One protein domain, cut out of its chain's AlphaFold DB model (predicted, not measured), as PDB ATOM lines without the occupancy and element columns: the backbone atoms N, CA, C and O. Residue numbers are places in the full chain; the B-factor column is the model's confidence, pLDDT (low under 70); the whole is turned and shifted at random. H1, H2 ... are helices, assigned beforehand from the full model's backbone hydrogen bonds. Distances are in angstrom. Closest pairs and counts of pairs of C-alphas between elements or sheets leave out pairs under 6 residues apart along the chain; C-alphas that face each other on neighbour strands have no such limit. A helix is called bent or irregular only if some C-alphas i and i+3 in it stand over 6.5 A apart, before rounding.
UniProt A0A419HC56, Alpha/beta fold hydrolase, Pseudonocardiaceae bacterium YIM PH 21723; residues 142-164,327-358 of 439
ATOM      1  N   ALA A 142     175.487 127.624  78.984       63.62
ATOM      2  CA  ALA A 142     175.060 127.355  77.623       63.62
ATOM      3  C   ALA A 142     174.692 125.887  77.454       63.62
ATOM      4  O   ALA A 142     175.433 124.976  77.789       63.62
ATOM      5  N   GLU A 143     173.506 125.665  76.900       60.69
ATOM      6  CA  GLU A 143     173.068 124.348  76.424       60.69
ATOM      7  C   GLU A 143     173.371 124.180  74.926       60.69
ATOM      8  O   GLU A 143     172.891 123.245  74.291       60.69
ATOM      9  N   MET A 144     174.122 125.122  74.345       62.88
ATOM     10  CA  MET A 144     174.394 125.208  72.917       62.88
ATOM     11  C   MET A 144     175.881 125.420  72.648       62.88
ATOM     12  O   MET A 144     176.496 126.319  73.220       62.88
ATOM     13  N   ASP A 145     176.422 124.649  71.708       68.50
ATOM     14  CA  ASP A 145     177.768 124.869  71.191       68.50
ATOM     15  C   ASP A 145     177.792 126.142  70.341       68.50
ATOM     16  O   ASP A 145     177.231 126.211  69.239       68.50
ATOM     17  N   VAL A 146     178.446 127.180  70.862       71.62
ATOM     18  CA  VAL A 146     178.648 128.438  70.143       71.62
ATOM     19  C   VAL A 146     179.796 128.258  69.156       71.62
ATOM     20  O   VAL A 146     180.967 128.337  69.514       71.62
ATOM     21  N   THR A 147     179.452 128.029  67.891       71.94
ATOM     22  CA  THR A 147     180.408 127.763  66.800       71.94
ATOM     23  C   THR A 147     180.501 128.915  65.799       71.94
ATOM     24  O   THR A 147     181.340 128.901  64.900       71.94
ATOM     25  N   SER A 148     179.660 129.942  65.948       73.75
ATOM     26  CA  SER A 148     179.633 131.122  65.082       73.75
ATOM     27  C   SER A 148     179.255 132.395  65.840       73.75
ATOM     28  O   SER A 148     178.580 132.359  66.870       73.75
ATOM     29  N   SER A 149     179.636 133.552  65.294       75.06
ATOM     30  CA  SER A 149     179.328 134.860  65.887       75.06
ATOM     31  C   SER A 149     177.826 135.144  65.988       75.06
ATOM     32  O   SER A 149     177.381 135.754  66.958       75.06
ATOM     33  N   ALA A 150     177.025 134.652  65.036       81.25
ATOM     34  CA  ALA A 150     175.569 134.811  65.038       81.25
ATOM     35  C   ALA A 150     174.888 134.118  66.236       81.25
ATOM     36  O   ALA A 150     173.784 134.500  66.624       81.25
ATOM     37  N   GLN A 151     175.541 133.117  66.834       84.12
ATOM     38  CA  GLN A 151     175.027 132.389  67.997       84.12
ATOM     39  C   GLN A 151     175.381 133.058  69.332       84.12
ATOM     40  O   GLN A 151     174.784 132.710  70.347       84.12
ATOM     41  N   LEU A 152     176.299 134.034  69.356       84.25
ATOM     42  CA  LEU A 152     176.769 134.644  70.607       84.25
ATOM     43  C   LEU A 152     175.654 135.366  71.367       84.25
ATOM     44  O   LEU A 152     175.444 135.096  72.546       84.25
ATOM     45  N   ALA A 153     174.913 136.253  70.698       88.56
ATOM     46  CA  ALA A 153     173.837 137.013  71.335       88.56
ATOM     47  C   ALA A 153     172.743 136.118  71.960       88.56
ATOM     48  O   ALA A 153     172.452 136.300  73.146       88.56
ATOM     49  N   PRO A 154     172.151 135.136  71.243       89.44
ATOM     50  CA  PRO A 154     171.162 134.248  71.852       89.44
ATOM     51  C   PRO A 154     171.752 133.349  72.950       89.44
ATOM     52  O   PRO A 154     171.074 133.113  73.951       89.44
ATOM     53  N   ALA A 155     173.007 132.896  72.825       87.94
ATOM     54  CA  ALA A 155     173.666 132.102  73.865       87.94
ATOM     55  C   ALA A 155     173.861 132.902  75.163       87.94
ATOM     56  O   ALA A 155     173.507 132.436  76.247       87.94
ATOM     57  N   LEU A 156     174.338 134.146  75.057       88.31
ATOM     58  CA  LEU A 156     174.484 135.058  76.192       88.31
ATOM     59  C   LEU A 156     173.142 135.359  76.866       88.31
ATOM     60  O   LEU A 156     173.065 135.382  78.095       88.31
ATOM     61  N   ALA A 157     172.077 135.552  76.084       91.56
ATOM     62  CA  ALA A 157     170.731 135.769  76.610       91.56
ATOM     63  C   ALA A 157     170.190 134.534  77.352       91.56
ATOM     64  O   ALA A 157     169.620 134.663  78.440       91.56
ATOM     65  N   ALA A 158     170.400 133.334  76.802       90.50
ATOM     66  CA  ALA A 158     170.022 132.077  77.446       90.50
ATOM     67  C   ALA A 158     170.774 131.878  78.772       90.50
ATOM     68  O   ALA A 158     170.146 131.622  79.803       90.50
ATOM     69  N   CYS A 159     172.090 132.106  78.769       89.56
ATOM     70  CA  CYS A 159     172.923 132.088  79.970       89.56
ATOM     71  C   CYS A 159     172.438 133.085  81.025       89.56
ATOM     72  O   CYS A 159     172.243 132.722  82.185       89.56
ATOM     73  N   ALA A 160     172.178 134.332  80.627       92.12
ATOM     74  CA  ALA A 160     171.700 135.371  81.531       92.12
ATOM     75  C   ALA A 160     170.306 135.075  82.099       92.12
ATOM     76  O   ALA A 160     170.009 135.494  83.212       92.12
ATOM     77  N   LYS A 161     169.457 134.331  81.382       92.25
ATOM     78  CA  LYS A 161     168.170 133.852  81.908       92.25
ATOM     79  C   LYS A 161     168.345 132.714  82.918       92.25
ATOM     80  O   LYS A 161     167.594 132.659  83.891       92.25
ATOM     81  N   LYS A 162     169.301 131.810  82.680       91.19
ATOM     82  CA  LYS A 162     169.553 130.620  83.508       91.19
ATOM     83  C   LYS A 162     170.280 130.956  84.811       91.19
ATOM     84  O   LYS A 162     169.845 130.514  85.868       91.19
ATOM     85  N   ASP A 163     171.337 131.764  84.742       91.25
ATOM     86  CA  ASP A 163     172.108 132.215  85.905       91.25
ATOM     87  C   ASP A 163     172.347 133.738  85.862       91.25
ATOM     88  O   ASP A 163     173.452 134.217  85.583       91.25
ATOM     89  N   PRO A 164     171.305 134.541  86.135       92.56
ATOM     90  CA  PRO A 164     171.399 135.994  86.054       92.56
ATOM     91  C   PRO A 164     172.318 136.606  87.121       92.56
ATOM     92  O   PRO A 164     172.739 137.754  86.986       92.56
ATOM     93  N   ASP A 327     192.058 129.039  73.936       33.56
ATOM     94  CA  ASP A 327     192.227 127.629  73.571       33.56
ATOM     95  C   ASP A 327     190.897 126.926  73.884       33.56
ATOM     96  O   ASP A 327     190.482 126.774  75.033       33.56
ATOM     97  N   TYR A 328     190.159 126.683  72.802       40.72
ATOM     98  CA  TYR A 328     188.732 126.382  72.705       40.72
ATOM     99  C   TYR A 328     188.435 124.907  73.014       40.72
ATOM    100  O   TYR A 328     188.085 124.159  72.101       40.72
ATOM    101  N   GLN A 329     188.549 124.467  74.267       35.12
ATOM    102  CA  GLN A 329     188.038 123.134  74.647       35.12
ATOM    103  C   GLN A 329     186.798 123.171  75.551       35.12
ATOM    104  O   GLN A 329     185.995 122.248  75.481       35.12
ATOM    105  N   ASP A 330     186.538 124.287  76.244       43.38
ATOM    106  CA  ASP A 330     185.331 124.471  77.060       43.38
ATOM    107  C   ASP A 330     184.498 125.658  76.552       43.38
ATOM    108  O   ASP A 330     184.727 126.813  76.918       43.38
ATOM    109  N   GLY A 331     183.510 125.393  75.689       47.25
ATOM    110  CA  GLY A 331     182.651 126.414  75.067       47.25
ATOM    111  C   GLY A 331     181.967 127.384  76.050       47.25
ATOM    112  O   GLY A 331     181.708 128.534  75.689       47.25
ATOM    113  N   ASP A 332     181.754 126.966  77.301       48.34
ATOM    114  CA  ASP A 332     181.196 127.788  78.382       48.34
ATOM    115  C   ASP A 332     182.148 128.905  78.851       48.34
ATOM    116  O   ASP A 332     181.703 130.035  79.062       48.34
ATOM    117  N   ALA A 333     183.462 128.648  78.952       50.75
ATOM    118  CA  ALA A 333     184.443 129.637  79.423       50.75
ATOM    119  C   ALA A 333     184.503 130.878  78.508       50.75
ATOM    120  O   ALA A 333     184.735 131.999  78.967       50.75
ATOM    121  N   ASN A 334     184.187 130.700  77.223       64.94
ATOM    122  CA  ASN A 334     184.137 131.782  76.244       64.94
ATOM    123  C   ASN A 334     182.976 132.745  76.498       64.94
ATOM    124  O   ASN A 334     183.151 133.962  76.403       64.94
ATOM    125  N   LEU A 335     181.792 132.235  76.846       75.75
ATOM    126  CA  LEU A 335     180.617 133.079  77.083       75.75
ATOM    127  C   LEU A 335     180.801 133.997  78.286       75.75
ATOM    128  O   LEU A 335     180.284 135.112  78.280       75.75
ATOM    129  N   MET A 336     181.595 133.576  79.266       78.25
ATOM    130  CA  MET A 336     181.934 134.373  80.445       78.25
ATOM    131  C   MET A 336     182.707 135.634  80.062       78.25
ATOM    132  O   MET A 336     182.416 136.723  80.554       78.25
ATOM    133  N   LEU A 337     183.646 135.509  79.123       77.88
ATOM    134  CA  LEU A 337     184.442 136.629  78.620       77.88
ATOM    135  C   LEU A 337     183.626 137.562  77.721       77.88
ATOM    136  O   LEU A 337     183.810 138.780  77.753       77.88
ATOM    137  N   TYR A 338     182.667 137.030  76.963       84.19
ATOM    138  CA  TYR A 338     181.718 137.878  76.241       84.19
ATOM    139  C   TYR A 338     180.746 138.592  77.188       84.19
ATOM    140  O   TYR A 338     180.480 139.777  76.994       84.19
ATOM    141  N   ALA A 339     180.269 137.921  78.241       88.44
ATOM    142  CA  ALA A 339     179.468 138.538  79.295       88.44
ATOM    143  C   ALA A 339     180.236 139.671  79.980       88.44
ATOM    144  O   ALA A 339     179.678 140.743  80.193       88.44
ATOM    145  N   PHE A 340     181.530 139.462  80.228       88.19
ATOM    146  CA  PHE A 340     182.440 140.483  80.726       88.19
ATOM    147  C   PHE A 340     182.412 141.741  79.853       88.19
ATOM    148  O   PHE A 340     182.156 142.839  80.341       88.19
ATOM    149  N   ARG A 341     182.565 141.575  78.534       85.94
ATOM    150  CA  ARG A 341     182.481 142.693  77.585       85.94
ATOM    151  C   ARG A 341     181.109 143.362  77.581       85.94
ATOM    152  O   ARG A 341     181.053 144.585  77.543       85.94
ATOM    153  N   CYS A 342     180.021 142.599  77.655       90.00
ATOM    154  CA  CYS A 342     178.675 143.173  77.698       90.00
ATOM    155  C   CYS A 342     178.381 143.928  79.001       90.00
ATOM    156  O   CYS A 342     177.635 144.904  78.985       90.00
ATOM    157  N   ASN A 343     178.974 143.511  80.122       91.69
ATOM    158  CA  ASN A 343     178.843 144.206  81.401       91.69
ATOM    159  C   ASN A 343     179.667 145.498  81.473       91.69
ATOM    160  O   ASN A 343     179.377 146.324  82.331       91.69
ATOM    161  N   GLU A 344     180.657 145.701  80.600       87.06
ATOM    162  CA  GLU A 344     181.552 146.871  80.649       87.06
ATOM    163  C   GLU A 344     181.433 147.809  79.446       87.06
ATOM    164  O   GLU A 344     181.835 148.971  79.519       87.06
ATOM    165  N   ALA A 345     180.861 147.331  78.341       83.81
ATOM    166  CA  ALA A 345     180.719 148.099  77.118       83.81
ATOM    167  C   ALA A 345     179.341 147.926  76.476       83.81
ATOM    168  O   ALA A 345     178.852 146.817  76.255       83.81
ATOM    169  N   ALA A 346     178.734 149.056  76.117       78.31
ATOM    170  CA  ALA A 346     177.496 149.100  75.354       78.31
ATOM    171  C   ALA A 346     177.761 149.068  73.837       78.31
ATOM    172  O   ALA A 346     178.857 149.367  73.368       78.31
ATOM    173  N   GLY A 347     176.722 148.745  73.058       77.12
ATOM    174  CA  GLY A 347     176.729 148.900  71.596       77.12
ATOM    175  C   GLY A 347     177.475 147.818  70.810       77.12
ATOM    176  O   GLY A 347     177.699 147.988  69.618       77.12
ATOM    177  N   LEU A 348     177.851 146.711  71.452       83.88
ATOM    178  CA  LEU A 348     178.441 145.550  70.784       83.88
ATOM    179  C   LEU A 348     177.331 144.638  70.242       83.88
ATOM    180  O   LEU A 348     176.437 144.252  70.995       83.88
ATOM    181  N   ASP A 349     177.411 144.244  68.969       84.38
ATOM    182  CA  ASP A 349     176.363 143.447  68.301       84.38
ATOM    183  C   ASP A 349     176.053 142.133  69.030       84.38
ATOM    184  O   ASP A 349     174.893 141.753  69.203       84.38
ATOM    185  N   PHE A 350     177.085 141.451  69.537       85.12
ATOM    186  CA  PHE A 350     176.906 140.215  70.298       85.12
ATOM    187  C   PHE A 350     176.263 140.434  71.679       85.12
ATOM    188  O   PHE A 350     175.820 139.470  72.293       85.12
ATOM    189  N   CYS A 351     176.147 141.676  72.156       89.88
ATOM    190  CA  CYS A 351     175.450 142.028  73.394       89.88
ATOM    191  C   CYS A 351     173.985 142.436  73.170       89.88
ATOM    192  O   CYS A 351     173.297 142.746  74.136       89.88
ATOM    193  N   ALA A 352     173.470 142.425  71.933       89.88
ATOM    194  CA  ALA A 352     172.140 142.958  71.606       89.88
ATOM    195  C   ALA A 352     170.972 142.309  72.378       89.88
ATOM    196  O   ALA A 352     169.939 142.943  72.580       89.88
ATOM    197  N   GLN A 353     171.123 141.052  72.809       91.62
ATOM    198  CA  GLN A 353     170.123 140.321  73.605       91.62
ATOM    199  C   GLN A 353     170.533 140.171  75.080       91.62
ATOM    200  O   GLN A 353     169.849 139.500  75.854       91.62
ATOM    201  N   TYR A 354     171.657 140.769  75.474       92.81
ATOM    202  CA  TYR A 354     172.159 140.688  76.834       92.81
ATOM    203  C   TYR A 354     171.318 141.580  77.761       92.81
ATOM    204  O   TYR A 354     171.172 142.773  77.495       92.81
ATOM    205  N   PRO A 355     170.729 141.039  78.842       93.75
ATOM    206  CA  PRO A 355     169.686 141.745  79.584       93.75
ATOM    207  C   PRO A 355     170.215 142.742  80.621       93.75
ATOM    208  O   PRO A 355     169.413 143.412  81.274       93.75
ATOM    209  N   PHE A 356     171.531 142.818  80.836       93.31
ATOM    210  CA  PHE A 356     172.118 143.695  81.846       93.31
ATOM    211  C   PHE A 356     172.775 144.906  81.190       93.31
ATOM    212  O   PHE A 356     173.484 144.749  80.198       93.31
ATOM    213  N   PRO A 357     172.545 146.115  81.727       90.25
ATOM    214  CA  PRO A 357     173.188 147.306  81.203       90.25
ATOM    215  C   PRO A 357     174.687 147.260  81.491       90.25
ATOM    216  O   PRO A 357     175.098 146.913  82.602       90.25
ATOM    217  N   ALA A 358     175.479 147.679  80.506       89.25
ATOM    218  CA  ALA A 358     176.896 147.923  80.702       89.25
ATOM    219  C   ALA A 358     177.103 148.994  81.783       89.25
ATOM    220  O   ALA A 358     176.389 150.002  81.830       89.25
TER     221      ALA A 358
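This is residues 142 to 164 and 327 to 358 of the 439 residues of the protein "Alpha/beta fold hydrolase" of Pseudonocardiaceae bacterium YIM PH 21723 (UniProt A0A419HC56). Two helices of equal length, H1 and H2, cross near their middles almost at a right angle, as an X. The last stretch, residues 345 to 358, folds back from the end of H2 toward H1. The printed part has 55 residues, with H1 before H2 and no named strand; the class is all helix. It is compact, with a radius of gyration of the C-alphas of 10.3 A, and rounded, spanning 28 by 21 by 17 A.

H1, residues 149 to 162, runs 20.6 A from C-alpha 149 at (179.328, 134.860, 65.887). H1 is irregular, but only just: C-alphas 150 and 153 are 6.9 A apart. H2, residues 331 to 344, runs 21.2 A to C-alpha 344 at (181.552, 146.871, 80.649).

H1, with residues 152 to 156 alone, touches residues 335 to 339 of H2. Their closest C-alphas, those of Leu 156 and Leu 335, are 6.5 A apart. Their lines are about perpendicular, at 84 degrees. O i to N i+4 pairs are within hydrogen-bond range in 8 of 10 cases in H1 and 7 of 10 in H2.

The C-alphas farthest apart, those of Gln 329 and Pro 357, are 29.1 A apart. Residues 165 to 326 are cut out, leaving 25.7 A between C-alphas 164 and 327. The pLDDT is under 70 at residues 142 to 145 and 327 to 334.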